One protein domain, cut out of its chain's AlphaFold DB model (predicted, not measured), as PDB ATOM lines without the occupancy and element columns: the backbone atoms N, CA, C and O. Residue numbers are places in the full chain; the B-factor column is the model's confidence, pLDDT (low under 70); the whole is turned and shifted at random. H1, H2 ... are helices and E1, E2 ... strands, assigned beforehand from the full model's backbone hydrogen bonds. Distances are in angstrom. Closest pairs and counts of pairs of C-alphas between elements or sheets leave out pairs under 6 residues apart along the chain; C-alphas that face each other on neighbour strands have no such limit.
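What this domain is: This is residues 11 to 35 and 49 to 149 of the 238 residues of an uncharacterized protein of Mesorhizobium sp. M00.F.Ca.ET.220.01.1.1 (UniProt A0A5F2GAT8). A long, twisted two-stranded ribbon of E1 and residues 67 to 79 of E2 makes the middle of a rod-shaped model; at one end of the ribbon E2 bends away and pairs with E3, and E3 with E4, in one curled antiparallel sheet of four strands. H2 packs on the ribbon, H3 turns off from the end of H2 and packs on E2, and the other end of the rod holds loops and the very short H1. The printed part has 126 residues, with three named helices and four named strands in the order E1 H1 E2 E3 E4 H2 H3, a mixed class; the sheet order is E1 - E2 - E3 - E4, all antiparallel. The whole is only just loose, close to extended, with a radius of gyration of the C-alphas of 20.4 A and spans of 65 by 29 by 26 A.

How they stand to each other: E1, residues 13 to 25, and E2, residues 67 to 86, are antiparallel neighbours at 163 degrees, with N 14 and O 78 at 2.8 A and N 70 and O 22 at 2.9 A, within hydrogen-bond range. E2 bends by 98 degrees at residue 82, and its pairing is staggered: residues 67 to 79 pair with E1 and residues 80 to 86 with E3, residues 95 to 100. E2 and E3 are a hairpin, with N 84 and O 97 at 2.8 A. E3 and E4, residues 110 to 112, are a hairpin too, with N 98 and O 111 at 2.9 A. E2, E3 and E4 form a meander, each strand the antiparallel neighbour of the one before; the sheet is strongly twisted. Residues 15 to 16 of E1 also pair antiparallel with residues 116 to 117. H2, residues 120 to 137, is on the sheet, only just at the sheet's level with a height of 3.7 A; its closest C-alphas to E2 are those of Ala 127 and Pro 73, 4.8 A apart. H3, residues 139 to 149, is on one face of the sheet, two layers, at a height of 6.1 A and only just over none of the strands, with 2 of its C-alphas on E2; the closest C-alphas are those of Tyr 68 and Tyr 145, 5.3 A apart. H2 and H3 touch only at the corner, about perpendicular at 74 degrees, with the C-alphas of Asn 135 and Ile 141 closest at 6.1 A; H2 does so with residues 134 to 136 alone. H1, residues 52 to 55, is not on the sheet and is apart from H2 and H3. In H2 and H3 every O i to N i+4 pair is within hydrogen-bond range; H1 is too short for such a pair.

Where its parts are: E1 begins at C-alpha 13 (37.518, -47.037, 27.853) and is 35.9 A long; E2 is 43.8 A, E3 16.6 A, H2 25.3 A and H3 15.4 A, ending at C-alpha 149 (27.756, -8.091, 42.026).

The domain as a whole: The C-alphas of Phe 49 and Ala 88 are the farthest apart, at 67.9 A. Residues 36 to 48 are not printed, and C-alphas 35 and 49 are 8.7 A apart across the cut. The link from H1 to E2 is long. Residues 55 to 63 have pLDDT under 70.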
ATOM      1  N   GLY A  11      42.974 -50.229  24.414       94.62
ATOM      2  CA  GLY A  11      41.590 -50.644  24.178       94.62
ATOM      3  C   GLY A  11      40.641 -50.361  25.342       94.62
ATOM      4  O   GLY A  11      39.430 -50.421  25.129       94.62
ATOM      5  N   ASP A  12      41.156 -49.997  26.518       96.62
ATOM      6  CA  ASP A  12      40.315 -49.629  27.653       96.62
ATOM      7  C   ASP A  12      39.572 -48.319  27.381       96.62
ATOM      8  O   ASP A  12      40.085 -47.396  26.734       96.62
ATOM      9  N   VAL A  13      38.342 -48.245  27.888       96.94
ATOM     10  CA  VAL A  13      37.518 -47.037  27.853       96.94
ATOM     11  C   VAL A  13      37.757 -46.271  29.143       96.94
ATOM     12  O   VAL A  13      37.571 -46.807  30.231       96.94
ATOM     13  N   VAL A  14      38.142 -45.011  29.006       97.06
ATOM     14  CA  VAL A  14      38.416 -44.103  30.117       97.06
ATOM     15  C   VAL A  14      37.629 -42.811  29.948       97.06
ATOM     16  O   VAL A  14      37.192 -42.449  28.853       97.06
ATOM     17  N   TYR A  15      37.463 -42.092  31.046       97.50
ATOM     18  CA  TYR A  15      36.750 -40.828  31.100       97.50
ATOM     19  C   TYR A  15      37.711 -39.735  31.536       97.50
ATOM     20  O   TYR A  15      38.276 -39.781  32.628       97.50
ATOM     21  N   ARG A  16      37.899 -38.743  30.671       95.88
ATOM     22  CA  ARG A  16      38.710 -37.572  30.972       95.88
ATOM     23  C   ARG A  16      37.871 -36.536  31.702       95.88
ATOM     24  O   ARG A  16      36.870 -36.070  31.155       95.88
ATOM     25  N   ALA A  17      38.329 -36.136  32.882       96.31
ATOM     26  CA  ALA A  17      37.804 -34.984  33.598       96.31
ATOM     27  C   ALA A  17      38.452 -33.701  33.062       96.31
ATOM     28  O   ALA A  17      39.674 -33.615  32.941       96.31
ATOM     29  N   PHE A  18      37.653 -32.692  32.724       94.69
ATOM     30  CA  PHE A  18      38.174 -31.374  32.372       94.69
ATOM     31  C   PHE A  18      37.169 -30.274  32.711       94.69
ATOM     32  O   PHE A  18      36.012 -30.532  33.041       94.69
ATOM     33  N   THR A  19      37.614 -29.024  32.644       95.38
ATOM     34  CA  THR A  19      36.753 -27.860  32.865       95.38
ATOM     35  C   THR A  19      36.575 -27.079  31.576       95.38
ATOM     36  O   THR A  19      37.548 -26.837  30.859       95.38
ATOM     37  N   MET A  20      35.352 -26.636  31.310       94.75
ATOM     38  CA  MET A  20      35.027 -25.712  30.229       94.75
ATOM     39  C   MET A  20      34.674 -24.341  30.782       94.75
ATOM     40  O   MET A  20      34.025 -24.216  31.818       94.75
ATOM     41  N   THR A  21      35.072 -23.306  30.059       93.62
ATOM     42  CA  THR A  21      34.716 -21.928  30.380       93.62
ATOM     43  C   THR A  21      33.364 -21.600  29.754       93.62
ATOM     44  O   THR A  21      33.233 -21.614  28.532       93.62
ATOM     45  N   GLU A  22      32.367 -21.289  30.578       94.50
ATOM     46  CA  GLU A  22      31.028 -20.890  30.141       94.50
ATOM     47  C   GLU A  22      30.727 -19.451  30.578       94.50
ATOM     48  O   GLU A  22      31.119 -19.012  31.663       94.50
ATOM     49  N   ARG A  23      30.002 -18.708  29.735       91.31
ATOM     50  CA  ARG A  23      29.507 -17.369  30.060       91.31
ATOM     51  C   ARG A  23      28.116 -17.478  30.690       91.31
ATOM     52  O   ARG A  23      27.181 -17.950  30.051       91.31
ATOM     53  N   LYS A  24      27.974 -17.009  31.928       89.69
ATOM     54  CA  LYS A  24      26.725 -17.018  32.707       89.69
ATOM     55  C   LYS A  24      26.295 -15.598  33.054       89.69
ATOM     56  O   LYS A  24      27.085 -14.665  32.955       89.69
ATOM     57  N   GLN A  25      25.035 -15.420  33.439       86.00
ATOM     58  CA  GLN A  25      24.486 -14.115  33.806       86.00
ATOM     59  C   GLN A  25      23.930 -14.160  35.226       86.00
ATOM     60  O   GLN A  25      23.176 -15.072  35.568       86.00
ATOM     61  N   HIS A  26      24.272 -13.167  36.047       84.19
ATOM     62  CA  HIS A  26      23.608 -12.985  37.333       84.19
ATOM     63  C   HIS A  26      22.135 -12.603  37.138       84.19
ATOM     64  O   HIS A  26      21.801 -11.889  36.185       84.19
ATOM     65  N   PRO A  27      21.238 -13.018  38.054       83.06
ATOM     66  CA  PRO A  27      19.904 -12.443  38.090       83.06
ATOM     67  C   PRO A  27      20.033 -10.933  38.301       83.06
ATOM     68  O   PRO A  27      20.760 -10.475  39.181       83.06
ATOM     69  N   CYS A  28      19.337 -10.150  37.479       80.25
ATOM     70  CA  CYS A  28      19.352  -8.699  37.615       80.25
ATOM     71  C   CYS A  28      18.835  -8.309  39.011       80.25
ATOM     72  O   CYS A  28      17.730  -8.730  39.356       80.25
ATOM     73  N   PRO A  29      19.578  -7.517  39.805       78.31
ATOM     74  CA  PRO A  29      19.147  -7.150  41.154       78.31
ATOM     75  C   PRO A  29      17.833  -6.356  41.141       78.31
ATOM     76  O   PRO A  29      17.007  -6.520  42.037       78.31
ATOM     77  N   ASP A  30      17.605  -5.576  40.081       78.00
ATOM     78  CA  ASP A  30      16.474  -4.657  39.996       78.00
ATOM     79  C   ASP A  30      15.176  -5.362  39.589       78.00
ATOM     80  O   ASP A  30      14.128  -5.170  40.196       78.00
ATOM     81  N   CYS A  31      15.229  -6.192  38.542       82.44
ATOM     82  CA  CYS A  31      14.040  -6.862  38.005       82.44
ATOM     83  C   CYS A  31      13.951  -8.349  38.377       82.44
ATOM     84  O   CYS A  31      12.965  -9.010  38.057       82.44
ATOM     85  N   ARG A  32      14.989  -8.911  39.008       82.25
ATOM     86  CA  ARG A  32      15.090 -10.332  39.389       82.25
ATOM     87  C   ARG A  32      14.806 -11.301  38.236       82.25
ATOM     88  O   ARG A  32      14.279 -12.387  38.437       82.25
ATOM     89  N   GLY A  33      15.151 -10.887  37.017       81.31
ATOM     90  CA  GLY A  33      14.943 -11.664  35.794       81.31
ATOM     91  C   GLY A  33      13.623 -11.397  35.064       81.31
ATOM     92  O   GLY A  33      13.483 -11.868  33.941       81.31
ATOM     93  N   SER A  34      12.698 -10.597  35.614       85.06
ATOM     94  CA  SER A  34      11.442 -10.248  34.923       85.06
ATOM     95  C   SER A  34      11.663  -9.380  33.680       85.06
ATOM     96  O   SER A  34      10.824  -9.345  32.787       85.06
ATOM     97  N   ARG A  35      12.792  -8.656  33.637       84.75
ATOM     98  CA  ARG A  35      13.147  -7.654  32.618       84.75
ATOM     99  C   ARG A  35      12.129  -6.513  32.483       84.75
ATOM    100  O   ARG A  35      12.206  -5.752  31.519       84.75
ATOM    101  N   PHE A  49       7.746  -0.568  31.998       85.31
ATOM    102  CA  PHE A  49       8.837  -0.306  31.072       85.31
ATOM    103  C   PHE A  49       9.886  -1.400  31.173       85.31
ATOM    104  O   PHE A  49      10.006  -2.108  32.175       85.31
ATOM    105  N   ARG A  50      10.650  -1.571  30.092       83.44
ATOM    106  CA  ARG A  50      11.741  -2.543  30.069       83.44
ATOM    107  C   ARG A  50      12.787  -2.146  31.106       83.44
ATOM    108  O   ARG A  50      13.148  -0.976  31.194       83.44
ATOM    109  N   CYS A  51      13.285  -3.124  31.859       80.62
ATOM    110  CA  CYS A  51      14.336  -2.906  32.847       80.62
ATOM    111  C   CYS A  51      15.554  -2.273  32.152       80.62
ATOM    112  O   CYS A  51      16.129  -2.932  31.279       80.62
ATOM    113  N   PRO A  52      15.971  -1.051  32.530       74.69
ATOM    114  CA  PRO A  52      17.082  -0.357  31.877       74.69
ATOM    115  C   PRO A  52      18.353  -1.208  31.867       74.69
ATOM    116  O   PRO A  52      19.011  -1.326  30.842       74.69
ATOM    117  N   ARG A  53      18.606  -1.930  32.964       75.00
ATOM    118  CA  ARG A  53      19.758  -2.820  33.118       75.00
ATOM    119  C   ARG A  53      19.693  -4.109  32.294       75.00
ATOM    120  O   ARG A  53      20.720  -4.662  31.929       75.00
ATOM    121  N   CYS A  54      18.505  -4.629  31.992       76.69
ATOM    122  CA  CYS A  54      18.382  -5.835  31.155       76.69
ATOM    123  C   CYS A  54      18.203  -5.521  29.670       76.69
ATOM    124  O   CYS A  54      18.480  -6.375  28.833       76.69
ATOM    125  N   ALA A  55      17.655  -4.348  29.356       68.50
ATOM    126  CA  ALA A  55      17.318  -3.940  28.000       68.50
ATOM    127  C   ALA A  55      18.412  -3.096  27.342       68.50
ATOM    128  O   ALA A  55      18.428  -3.002  26.116       68.50
ATOM    129  N   ALA A  56      19.312  -2.494  28.122       64.38
ATOM    130  CA  ALA A  56      20.514  -1.886  27.584       64.38
ATOM    131  C   ALA A  56      21.444  -2.977  27.041       64.38
ATOM    132  O   ALA A  56      21.843  -3.900  27.755       64.38
ATOM    133  N   SER A  57      21.824  -2.861  25.768       59.84
ATOM    134  CA  SER A  57      23.020  -3.538  25.291       59.84
ATOM    135  C   SER A  57      24.215  -2.784  25.865       59.84
ATOM    136  O   SER A  57      24.641  -1.778  25.304       59.84
ATOM    137  N   TYR A  58      24.775  -3.261  26.974       60.25
ATOM    138  CA  TYR A  58      26.048  -2.763  27.514       60.25
ATOM    139  C   TYR A  58      27.247  -3.164  26.634       60.25
ATOM    140  O   TYR A  58      28.314  -3.504  27.131       60.25
ATOM    141  N   SER A  59      27.074  -3.166  25.311       53.62
ATOM    142  CA  SER A  59      28.100  -3.547  24.340       53.62
ATOM    143  C   SER A  59      29.316  -2.622  24.399       53.62
ATOM    144  O   SER A  59      30.421  -3.061  24.100       53.62
ATOM    145  N   SER A  60      29.129  -1.368  24.820       53.88
ATOM    146  CA  SER A  60      30.200  -0.387  25.012       53.88
ATOM    147  C   SER A  60      30.745  -0.327  26.441       53.88
ATOM    148  O   SER A  60      31.846   0.183  26.631       53.88
ATOM    149  N   ASN A  61      30.019  -0.847  27.439       66.50
ATOM    150  CA  ASN A  61      30.417  -0.780  28.844       66.50
ATOM    151  C   ASN A  61      30.341  -2.158  29.513       66.50
ATOM    152  O   ASN A  61      29.421  -2.465  30.274       66.50
ATOM    153  N   ASN A  62      31.353  -2.986  29.240       66.81
ATOM    154  CA  ASN A  62      31.505  -4.305  29.865       66.81
ATOM    155  C   ASN A  62      31.557  -4.239  31.402       66.81
ATOM    156  O   ASN A  62      31.366  -5.266  32.050       66.81
ATOM    157  N   ASP A  63      31.777  -3.063  31.991       69.88
ATOM    158  CA  ASP A  63      31.837  -2.894  33.440       69.88
ATOM    159  C   ASP A  63      30.453  -2.898  34.094       69.88
ATOM    160  O   ASP A  63      30.357  -3.193  35.279       69.88
ATOM    161  N   LEU A  64      29.390  -2.648  33.320       70.88
ATOM    162  CA  LEU A  64      27.989  -2.706  33.759       70.88
ATOM    163  C   LEU A  64      27.296  -4.026  33.383       70.88
ATOM    164  O   LEU A  64      26.104  -4.229  33.628       70.88
ATOM    165  N   SER A  65      28.041  -4.949  32.781       76.19
ATOM    166  CA  SER A  65      27.530  -6.241  32.353       76.19
ATOM    167  C   SER A  65      27.282  -7.170  33.548       76.19
ATOM    168  O   SER A  65      28.192  -7.486  34.306       76.19
ATOM    169  N   LEU A  66      26.070  -7.727  33.634       80.75
ATOM    170  CA  LEU A  66      25.728  -8.812  34.574       80.75
ATOM    171  C   LEU A  66      26.326 -10.175  34.177       80.75
ATOM    172  O   LEU A  66      26.100 -11.179  34.856       80.75
ATOM    173  N   TRP A  67      27.017 -10.236  33.037       85.19
ATOM    174  CA  TRP A  67      27.689 -11.443  32.584       85.19
ATOM    175  C   TRP A  67      28.967 -11.680  33.370       85.19
ATOM    176  O   TRP A  67      29.799 -10.789  33.504       85.19
ATOM    177  N   TYR A  68      29.149 -12.923  33.778       88.31
ATOM    178  CA  TYR A  68      30.372 -13.426  34.362       88.31
ATOM    179  C   TYR A  68      30.776 -14.713  33.653       88.31
ATOM    180  O   TYR A  68      30.023 -15.307  32.876       88.31
ATOM    181  N   THR A  69      31.993 -15.142  33.925       91.38
ATOM    182  CA  THR A  69      32.546 -16.366  33.371       91.38
ATOM    183  C   THR A  69      32.674 -17.378  34.493       91.38
ATOM    184  O   THR A  69      33.099 -17.019  35.587       91.38
ATOM    185  N   ALA A  70      32.301 -18.626  34.238       93.88
ATOM    186  CA  ALA A  70      32.422 -19.711  35.199       93.88
ATOM    187  C   ALA A  70      33.061 -20.934  34.545       93.88
ATOM    188  O   ALA A  70      32.754 -21.286  33.406       93.88
ATOM    189  N   SER A  71      33.917 -21.610  35.298       94.94
ATOM    190  CA  SER A  71      34.352 -22.964  34.992       94.94
ATOM    191  C   SER A  71      33.197 -23.925  35.254       94.94
ATOM    192  O   SER A  71      32.582 -23.902  36.323       94.94
ATOM    193  N   THR A  72      32.904 -24.768  34.274       95.44
ATOM    194  CA  THR A  72      31.893 -25.822  34.329       95.44
ATOM    195  C   THR A  72      32.554 -27.181  34.143       95.44
ATOM    196  O   THR A  72      33.503 -27.293  33.362       95.44
ATOM    197  N   PRO A  73      32.109 -28.210  34.879       96.75
ATOM    198  CA  PRO A  73      32.657 -29.546  34.727       96.75
ATOM    199  C   PRO A  73      32.214 -30.152  33.397       96.75
ATOM    200  O   PRO A  73      31.044 -30.065  33.028       96.75
ATOM    201  N   ALA A  74      33.142 -30.803  32.708       96.12
ATOM    202  CA  ALA A  74      32.869 -31.566  31.505       96.12
ATOM    203  C   ALA A  74      33.629 -32.895  31.547       96.12
ATOM    204  O   ALA A  74      34.707 -33.009  32.136       96.12
ATOM    205  N   VAL A  75      33.044 -33.913  30.919       96.88
ATOM    206  CA  VAL A  75      33.628 -35.251  30.832       96.88
ATOM    207  C   VAL A  75      33.661 -35.679  29.376       96.88
ATOM    208  O   VAL A  75      32.715 -35.451  28.625       96.88
ATOM    209  N   GLN A  76      34.770 -36.291  28.973       96.00
ATOM    210  CA  GLN A  76      34.935 -36.842  27.636       96.00
ATOM    211  C   GLN A  76      35.262 -38.328  27.734       96.00
ATOM    212  O   GLN A  76      36.250 -38.711  28.360       96.00
ATOM    213  N   ARG A  77      34.443 -39.164  27.094       96.88
ATOM    214  CA  ARG A  77      34.730 -40.590  26.924       96.88
ATOM    215  C   ARG A  77      35.824 -40.764  25.872       96.88
ATOM    216  O   ARG A  77      35.710 -40.215  24.777       96.88
ATOM    217  N   LEU A  78      36.850 -41.532  26.206       96.75
ATOM    218  CA  LEU A  78      38.018 -41.787  25.373       96.75
ATOM    219  C   LEU A  78      38.384 -43.273  25.403       96.75
ATOM    220  O   LEU A  78      38.076 -43.983  26.360       96.75
ATOM    221  N   THR A  79      39.071 -43.736  24.367       97.00
ATOM    222  CA  THR A  79      39.562 -45.110  24.255       97.00
ATOM    223  C   THR A  79      41.075 -45.095  24.109       97.00
ATOM    224  O   THR A  79      41.603 -44.488  23.171       97.00
ATOM    225  N   ILE A  80      41.784 -45.797  24.994       96.94
ATOM    226  CA  ILE A  80      43.249 -45.838  24.987       96.94
ATOM    227  C   ILE A  80      43.743 -46.453  23.671       96.94
ATOM    228  O   ILE A  80      43.441 -47.599  23.330       96.94
ATOM    229  N   GLY A  81      44.501 -45.669  22.910       95.00
ATOM    230  CA  GLY A  81      45.069 -46.050  21.622       95.00
ATOM    231  C   GLY A  81      46.537 -46.450  21.718       95.00
ATOM    232  O   GLY A  81      46.940 -47.447  21.122       95.00
ATOM    233  N   SER A  82      47.329 -45.699  22.482       94.56
ATOM    234  CA  SER A  82      48.723 -46.033  22.777       94.56
ATOM    235  C   SER A  82      49.127 -45.558  24.170       94.56
ATOM    236  O   SER A  82      48.508 -44.661  24.747       94.56
ATOM    237  N   ILE A  83      50.169 -46.190  24.705       93.75
ATOM    238  CA  ILE A  83      50.711 -45.921  26.034       93.75
ATOM    239  C   ILE A  83      52.189 -45.586  25.874       93.75
ATOM    240  O   ILE A  83      52.925 -46.298  25.188       93.75
ATOM    241  N   GLN A  84      52.619 -44.502  26.505       91.06
ATOM    242  CA  GLN A  84      54.012 -44.099  26.605       91.06
ATOM    243  C   GLN A  84      54.391 -44.072  28.082       91.06
ATOM    244  O   GLN A  84      53.713 -43.450  28.893       91.06
ATOM    245  N   VAL A  85      55.473 -44.761  28.433       90.94
ATOM    246  CA  VAL A  85      56.006 -44.758  29.797       90.94
ATOM    247  C   VAL A  85      57.371 -44.109  29.746       90.94
ATOM    248  O   VAL A  85      58.283 -44.616  29.094       90.94
ATOM    249  N   ASN A  86      57.502 -42.974  30.420       88.56
ATOM    250  CA  ASN A  86      58.765 -42.270  30.510       88.56
ATOM    251  C   ASN A  86      59.344 -42.446  31.913       88.56
ATOM    252  O   ASN A  86      58.839 -41.895  32.891       88.56
ATOM    253  N   THR A  87      60.418 -43.227  31.990       85.62
ATOM    254  CA  THR A  87      61.128 -43.549  33.232       85.62
ATOM    255  C   THR A  87      62.280 -42.587  33.525       85.62
ATOM    256  O   THR A  87      63.054 -42.840  34.446       85.62
ATOM    257  N   ALA A  88      62.464 -41.535  32.719       85.06
ATOM    258  CA  ALA A  88      63.512 -40.551  32.953       85.06
ATOM    259  C   ALA A  88      63.135 -39.666  34.158       85.06
ATOM    260  O   ALA A  88      62.144 -38.925  34.069       85.06
ATOM    261  N   PRO A  89      63.914 -39.709  35.256       79.94
ATOM    262  CA  PRO A  89      63.620 -38.929  36.450       79.94
ATOM    263  C   PRO A  89      63.757 -37.431  36.157       79.94
ATOM    264  O   PRO A  89      64.632 -37.027  35.385       79.94
ATOM    265  N   PHE A  90      62.911 -36.611  36.785       76.06
ATOM    266  CA  PHE A  90      62.895 -35.144  36.655       76.06
ATOM    267  C   PHE A  90      62.529 -34.624  35.260       76.06
ATOM    268  O   PHE A  90      62.716 -33.441  34.962       76.06
ATOM    269  N   SER A  91      61.995 -35.482  34.390       81.62
ATOM    270  CA  SER A  91      61.419 -35.011  33.137       81.62
ATOM    271  C   SER A  91      60.023 -34.439  33.396       81.62
ATOM    272  O   SER A  91      59.224 -34.997  34.139       81.62
ATOM    273  N   ASN A  92      59.665 -33.349  32.718       77.00
ATOM    274  CA  ASN A  92      58.298 -32.793  32.732       77.00
ATOM    275  C   ASN A  92      57.238 -33.736  32.119       77.00
ATOM    276  O   ASN A  92      56.059 -33.398  32.016       77.00
ATOM    277  N   ARG A  93      57.681 -34.903  31.656       77.88
ATOM    278  CA  ARG A  93      56.897 -35.976  31.064       77.88
ATOM    279  C   ARG A  93      57.073 -37.278  31.839       77.88
ATOM    280  O   ARG A  93      56.810 -38.325  31.267       77.88
ATOM    281  N   GLU A  94      57.575 -37.226  33.067       81.38
ATOM    282  CA  GLU A  94      57.758 -38.399  33.916       81.38
ATOM    283  C   GLU A  94      56.408 -39.082  34.185       81.38
ATOM    284  O   GLU A  94      55.393 -38.416  34.400       81.38
ATOM    285  N   GLY A  95      56.399 -40.417  34.139       86.50
ATOM    286  CA  GLY A  95      55.219 -41.235  34.415       86.50
ATOM    287  C   GLY A  95      54.520 -41.804  33.177       86.50
ATOM    288  O   GLY A  95      55.087 -41.891  32.082       86.50
ATOM    289  N   ASN A  96      53.281 -42.252  33.397       91.69
ATOM    290  CA  ASN A  96      52.451 -42.915  32.396       91.69
ATOM    291  C   ASN A  96      51.641 -41.888  31.603       91.69
ATOM    292  O   ASN A  96      50.915 -41.066  32.169       91.69
ATOM    293  N   GLN A  97      51.755 -41.970  30.285       92.12
ATOM    294  CA  GLN A  97      51.089 -41.104  29.330       92.12
ATOM    295  C   GLN A  97      50.263 -41.936  28.366       92.12
ATOM    296  O   GLN A  97      50.689 -42.989  27.889       92.12
ATOM    297  N   TYR A  98      49.083 -41.430  28.048       94.06
ATOM    298  CA  TYR A  98      48.103 -42.132  27.244       94.06
ATOM    299  C   TYR A  98      47.715 -41.265  26.048       94.06
ATOM    300  O   TYR A  98      47.444 -40.075  26.195       94.06
ATOM    301  N   MET A  99      47.668 -41.853  24.855       94.56
ATOM    302  CA  MET A  99      47.053 -41.229  23.681       94.56
ATOM    303  C   MET A  99      45.783 -41.990  23.338       94.56
ATOM    304  O   MET A  99      45.770 -43.224  23.344       94.56
ATOM    305  N   CYS A 100      44.719 -41.261  23.021       94.94
ATOM    306  CA  CYS A 100      43.409 -41.849  22.761       94.94
ATOM    307  C   CYS A 100      43.092 -41.879  21.264       94.94
ATOM    308  O   CYS A 100      43.585 -41.056  20.488       94.94
ATOM    309  N   ARG A 101      42.262 -42.840  20.846       94.75
ATOM    310  CA  ARG A 101      41.887 -43.023  19.434       94.75
ATOM    311  C   ARG A 101      41.132 -41.818  18.880       94.75
ATOM    312  O   ARG A 101      41.360 -41.426  17.743       94.75
ATOM    313  N   GLU A 102      40.275 -41.221  19.700       94.19
ATOM    314  CA  GLU A 102      39.392 -40.109  19.348       94.19
ATOM    315  C   GLU A 102      40.168 -38.823  19.040       94.19
ATOM    316  O   GLU A 102      39.727 -38.019  18.225       94.19
ATOM    317  N   THR A 103      41.337 -38.637  19.658       92.12
ATOM    318  CA  THR A 103      42.209 -37.479  19.412       92.12
ATOM    319  C   THR A 103      43.323 -37.744  18.408       92.12
ATOM    320  O   THR A 103      44.061 -36.823  18.076       92.12
ATOM    321  N   GLY A 104      43.452 -38.982  17.926       90.81
ATOM    322  CA  GLY A 104      44.535 -39.423  17.051       90.81
ATOM    323  C   GLY A 104      45.739 -39.981  17.818       90.81
ATOM    324  O   GLY A 104      46.163 -39.453  18.843       90.81
ATOM    325  N   ILE A 105      46.319 -41.063  17.293       89.06
ATOM    326  CA  ILE A 105      47.523 -41.701  17.844       89.06
ATOM    327  C   ILE A 105      48.744 -41.152  17.094       89.06
ATOM    328  O   ILE A 105      48.804 -41.236  15.872       89.06
ATOM    329  N   GLY A 106      49.721 -40.596  17.816       82.56
ATOM    330  CA  GLY A 106      50.978 -40.077  17.251       82.56
ATOM    331  C   GLY A 106      50.971 -38.583  16.902       82.56
ATOM    332  O   GLY A 106      52.014 -37.944  17.008       82.56
ATOM    333  N   SER A 107      49.811 -38.011  16.572       86.06
ATOM    334  CA  SER A 107      49.617 -36.563  16.366       86.06
ATOM    335  C   SER A 107      48.587 -35.931  17.311       86.06
ATOM    336  O   SER A 107      48.374 -34.721  17.258       86.06
ATOM    337  N   GLY A 108      47.936 -36.736  18.157       86.81
ATOM    338  CA  GLY A 108      46.879 -36.283  19.057       86.81
ATOM    339  C   GLY A 108      47.357 -35.763  20.408       86.81
ATOM    340  O   GLY A 108      48.552 -35.642  20.688       86.81
ATOM    341  N   SER A 109      46.385 -35.462  21.267       92.25
ATOM    342  CA  SER A 109      46.628 -35.031  22.642       92.25
ATOM    343  C   SER A 109      47.180 -36.166  23.507       92.25
ATOM    344  O   SER A 109      46.777 -37.324  23.383       92.25
ATOM    345  N   VAL A 110      48.092 -35.804  24.408       93.00
ATOM    346  CA  VAL A 110      48.635 -36.697  25.434       93.00
ATOM    347  C   VAL A 110      47.897 -36.443  26.741       93.00
ATOM    348  O   VAL A 110      47.740 -35.292  27.146       93.00
ATOM    349  N   TYR A 111      47.466 -37.517  27.392       93.69
ATOM    350  CA  TYR A 111      46.741 -37.492  28.654       93.69
ATOM    351  C   TYR A 111      47.565 -38.129  29.764       93.69
ATOM    352  O   TYR A 111      48.213 -39.158  29.555       93.69
ATOM    353  N   TYR A 112      47.520 -37.524  30.947       91.94
ATOM    354  CA  TYR A 112      48.179 -38.037  32.140       91.94
ATOM    355  C   TYR A 112      47.241 -38.952  32.923       91.94
ATOM    356  O   TYR A 112      46.020 -38.812  32.873       91.94
ATOM    357  N   GLU A 113      47.818 -39.884  33.678       90.69
ATOM    358  CA  GLU A 113      47.045 -40.825  34.496       90.69
ATOM    359  C   GLU A 113      46.136 -40.131  35.525       90.69
ATOM    360  O   GLU A 113      45.062 -40.642  35.831       90.69
ATOM    361  N   SER A 114      46.544 -38.958  36.021       89.00
ATOM    362  CA  SER A 114      45.780 -38.143  36.974       89.00
ATOM    363  C   SER A 114      44.450 -37.634  36.426       89.00
ATOM    364  O   SER A 114      43.525 -37.409  37.202       89.00
ATOM    365  N   ASP A 115      44.356 -37.459  35.108       89.44
ATOM    366  CA  ASP A 115      43.230 -36.784  34.453       89.44
ATOM    367  C   ASP A 115      42.201 -37.785  33.900       89.44
ATOM    368  O   ASP A 115      41.143 -37.399  33.391       89.44
ATOM    369  N   LEU A 116      42.533 -39.079  33.960       94.88
ATOM    370  CA  LEU A 116      41.757 -40.181  33.413       94.88
ATOM    371  C   LEU A 116      41.157 -41.023  34.536       94.88
ATOM    372  O   LEU A 116      41.846 -41.457  35.463       94.88
ATOM    373  N   HIS A 117      39.876 -41.340  34.397       96.31
ATOM    374  CA  HIS A 117      39.113 -42.130  35.355       96.31
ATOM    375  C   HIS A 117      38.450 -43.335  34.678       96.31
ATOM    376  O   HIS A 117      38.111 -43.293  33.497       96.31
ATOM    377  N   GLU A 118      38.239 -44.405  35.442       94.75
ATOM    378  CA  GLU A 118      37.584 -45.637  34.968       94.75
ATOM    379  C   GLU A 118      36.083 -45.444  34.738       94.75
ATOM    380  O   GLU A 118      35.501 -46.056  33.846       94.75
ATOM    381  N   THR A 119      35.450 -44.575  35.530       96.69
ATOM    382  CA  THR A 119      34.008 -44.330  35.486       96.69
ATOM    383  C   THR A 119      33.695 -42.869  35.196       96.69
ATOM    384  O   THR A 119      34.425 -41.955  35.589       96.69
ATOM    385  N   GLU A 120      32.563 -42.651  34.530       96.12
ATOM    386  CA  GLU A 120      32.053 -41.317  34.215       96.12
ATOM    387  C   GLU A 120      31.754 -40.508  35.482       96.12
ATOM    388  O   GLU A 120      32.094 -39.331  35.563       96.12
ATOM    389  N   GLU A 121      31.186 -41.152  36.504       96.00
ATOM    390  CA  GLU A 121      30.855 -40.512  37.781       96.00
ATOM    391  C   GLU A 121      32.104 -40.000  38.507       96.00
ATOM    392  O   GLU A 121      32.115 -38.870  38.999       96.00
ATOM    393  N   ALA A 122      33.182 -40.793  38.534       95.19
ATOM    394  CA  ALA A 122      34.444 -40.378  39.141       95.19
ATOM    395  C   ALA A 122      35.080 -39.210  38.373       95.19
ATOM    396  O   ALA A 122      35.554 -38.255  38.995       95.19
ATOM    397  N   ALA A 123      35.032 -39.245  37.036       95.56
ATOM    398  CA  ALA A 123      35.491 -38.131  36.210       95.56
ATOM    399  C   ALA A 123      34.667 -36.863  36.448       95.56
ATOM    400  O   ALA A 123      35.229 -35.776  36.557       95.56
ATOM    401  N   LEU A 124      33.346 -36.985  36.579       96.19
ATOM    402  CA  LEU A 124      32.461 -35.848  36.808       96.19
ATOM    403  C   LEU A 124      32.690 -35.218  38.186       96.19
ATOM    404  O   LEU A 124      32.727 -33.994  38.298       96.19
ATOM    405  N   LEU A 125      32.895 -36.032  39.225       96.44
ATOM    406  CA  LEU A 125      33.250 -35.548  40.561       96.44
ATOM    407  C   LEU A 125      34.594 -34.810  40.559       96.44
ATOM    408  O   LEU A 125      34.690 -33.721  41.124       96.44
ATOM    409  N   SER A 126      35.600 -35.367  39.880       95.00
ATOM    410  CA  SER A 126      36.916 -34.739  39.705       95.00
ATOM    411  C   SER A 126      36.813 -33.408  38.950       95.00
ATOM    412  O   SER A 126      37.265 -32.368  39.434       95.00
ATOM    413  N   ALA A 127      36.111 -33.397  37.811       95.75
ATOM    414  CA  ALA A 127      35.876 -32.198  37.010       95.75
ATOM    415  C   ALA A 127      35.124 -31.120  37.798       95.75
ATOM    416  O   ALA A 127      35.423 -29.933  37.664       95.75
ATOM    417  N   LYS A 128      34.159 -31.517  38.640       96.38
ATOM    418  CA  LYS A 128      33.412 -30.597  39.503       96.38
ATOM    419  C   LYS A 128      34.312 -29.972  40.562       96.38
ATOM    420  O   LYS A 128      34.310 -28.754  40.693       96.38
ATOM    421  N   ALA A 129      35.124 -30.774  41.250       95.44
ATOM    422  CA  ALA A 129      36.086 -30.263  42.222       95.44
ATOM    423  C   ALA A 129      37.074 -29.276  41.575       95.44
ATOM    424  O   ALA A 129      37.330 -28.207  42.128       95.44
ATOM    425  N   GLN A 130      37.563 -29.586  40.369       94.25
ATOM    426  CA  GLN A 130      38.434 -28.686  39.615       94.25
ATOM    427  C   GLN A 130      37.713 -27.399  39.191       94.25
ATOM    428  O   GLN A 130      38.286 -26.316  39.279       94.25
ATOM    429  N   ALA A 131      36.458 -27.491  38.745       94.75
ATOM    430  CA  ALA A 131      35.658 -26.329  38.371       94.75
ATOM    431  C   ALA A 131      35.393 -25.408  39.571       94.75
ATOM    432  O   ALA A 131      35.559 -24.195  39.452       94.75
ATOM    433  N   ASP A 132      35.042 -25.972  40.728       94.19
ATOM    434  CA  ASP A 132      34.800 -25.225  41.966       94.19
ATOM    435  C   ASP A 132      36.090 -24.552  42.471       94.19
ATOM    436  O   ASP A 132      36.083 -23.378  42.861       94.19
ATOM    437  N   LEU A 133      37.226 -25.254  42.378       94.50
ATOM    438  CA  LEU A 133      38.540 -24.688  42.676       94.50
ATOM    439  C   LEU A 133      38.873 -23.535  41.726       94.50
ATOM    440  O   LEU A 133      39.259 -22.457  42.173       94.50
ATOM    441  N   ASN A 134      38.683 -23.715  40.419       92.19
ATOM    442  CA  ASN A 134      38.956 -22.667  39.439       92.19
ATOM    443  C   ASN A 134      38.075 -21.435  39.685       92.19
ATOM    444  O   ASN A 134      38.569 -20.311  39.662       92.19
ATOM    445  N   ASN A 135      36.791 -21.634  39.984       92.19
ATOM    446  CA  ASN A 135      35.850 -20.545  40.251       92.19
ATOM    447  C   ASN A 135      36.181 -19.738  41.515       92.19
ATOM    448  O   ASN A 135      35.733 -18.602  41.630       92.19
ATOM    449  N   SER A 136      36.958 -20.299  42.444       91.31
ATOM    450  CA  SER A 136      37.359 -19.636  43.692       91.31
ATOM    451  C   SER A 136      38.805 -19.133  43.704       91.31
ATOM    452  O   SER A 136      39.124 -18.227  44.471       91.31
ATOM    453  N   THR A 137      39.681 -19.690  42.865       91.75
ATOM    454  CA  THR A 137      41.125 -19.387  42.881       91.75
ATOM    455  C   THR A 137      41.599 -18.589  41.674       91.75
ATOM    456  O   THR A 137      42.561 -17.830  41.785       91.75
ATOM    457  N   VAL A 138      40.943 -18.727  40.519       90.94
ATOM    458  CA  VAL A 138      41.353 -18.027  39.301       90.94
ATOM    459  C   VAL A 138      40.948 -16.561  39.422       90.94
ATOM    460  O   VAL A 138      39.779 -16.208  39.278       90.94
ATOM    461  N   GLU A 139      41.939 -15.704  39.673       90.44
ATOM    462  CA  GLU A 139      41.754 -14.287  40.010       90.44
ATOM    463  C   GLU A 139      40.813 -13.561  39.044       90.44
ATOM    464  O   GLU A 139      39.898 -12.867  39.477       90.44
ATOM    465  N   TRP A 140      40.990 -13.740  37.733       85.69
ATOM    466  CA  TRP A 140      40.165 -13.047  36.743       85.69
ATOM    467  C   TRP A 140      38.707 -13.534  36.734       85.69
ATOM    468  O   TRP A 140      37.816 -12.728  36.471       85.69
ATOM    469  N   ILE A 141      38.450 -14.808  37.061       85.81
ATOM    470  CA  ILE A 141      37.091 -15.359  37.204       85.81
ATOM    471  C   ILE A 141      36.425 -14.746  38.434       85.81
ATOM    472  O   ILE A 141      35.334 -14.188  38.332       85.81
ATOM    473  N   VAL A 142      37.117 -14.781  39.576       86.44
ATOM    474  CA  VAL A 142      36.632 -14.220  40.846       86.44
ATOM    475  C   VAL A 142      36.379 -12.720  40.714       86.44
ATOM    476  O   VAL A 142      35.329 -12.222  41.113       86.44
ATOM    477  N   LYS A 143      37.315 -11.991  40.102       86.31
ATOM    478  CA  LYS A 143      37.200 -10.552  39.863       86.31
ATOM    479  C   LYS A 143      35.996 -10.225  38.989       86.31
ATOM    480  O   LYS A 143      35.271  -9.291  39.310       86.31
ATOM    481  N   LEU A 144      35.768 -10.973  37.908       82.25
ATOM    482  CA  LEU A 144      34.633 -10.737  37.017       82.25
ATOM    483  C   LEU A 144      33.296 -11.060  37.702       82.25
ATOM    484  O   LEU A 144      32.341 -10.300  37.559       82.25
ATOM    485  N   TYR A 145      33.249 -12.143  38.481       84.12
ATOM    486  CA  TYR A 145      32.091 -12.512  39.294       84.12
ATOM    487  C   TYR A 145      31.750 -11.426  40.329       84.12
ATOM    488  O   TYR A 145      30.625 -10.935  40.366       84.12
ATOM    489  N   ASN A 146      32.732 -10.984  41.122       83.94
ATOM    490  CA  ASN A 146      32.528  -9.949  42.140       83.94
ATOM    491  C   ASN A 146      32.181  -8.593  41.521       83.94
ATOM    492  O   ASN A 146      31.263  -7.925  41.992       83.94
ATOM    493  N   LYS A 147      32.849  -8.220  40.424       79.75
ATOM    494  CA  LYS A 147      32.549  -6.985  39.693       79.75
ATOM    495  C   LYS A 147      31.082  -6.933  39.288       79.75
ATOM    496  O   LYS A 147      30.445  -5.911  39.493       79.75
ATOM    497  N   ALA A 148      30.527  -8.035  38.781       72.19
ATOM    498  CA  ALA A 148      29.121  -8.091  38.393       72.19
ATOM    499  C   ALA A 148      28.144  -7.908  39.577       72.19
ATOM    500  O   ALA A 148      27.029  -7.425  39.376       72.19
ATOM    501  N   LEU A 149      28.549  -8.269  40.802       77.00
ATOM    502  CA  LEU A 149      27.756  -8.091  42.026       77.00
ATOM    503  C   LEU A 149      27.827  -6.668  42.596       77.00
ATOM    504  O   LEU A 149      26.858  -6.207  43.192       77.00
TER     505      LEU A 149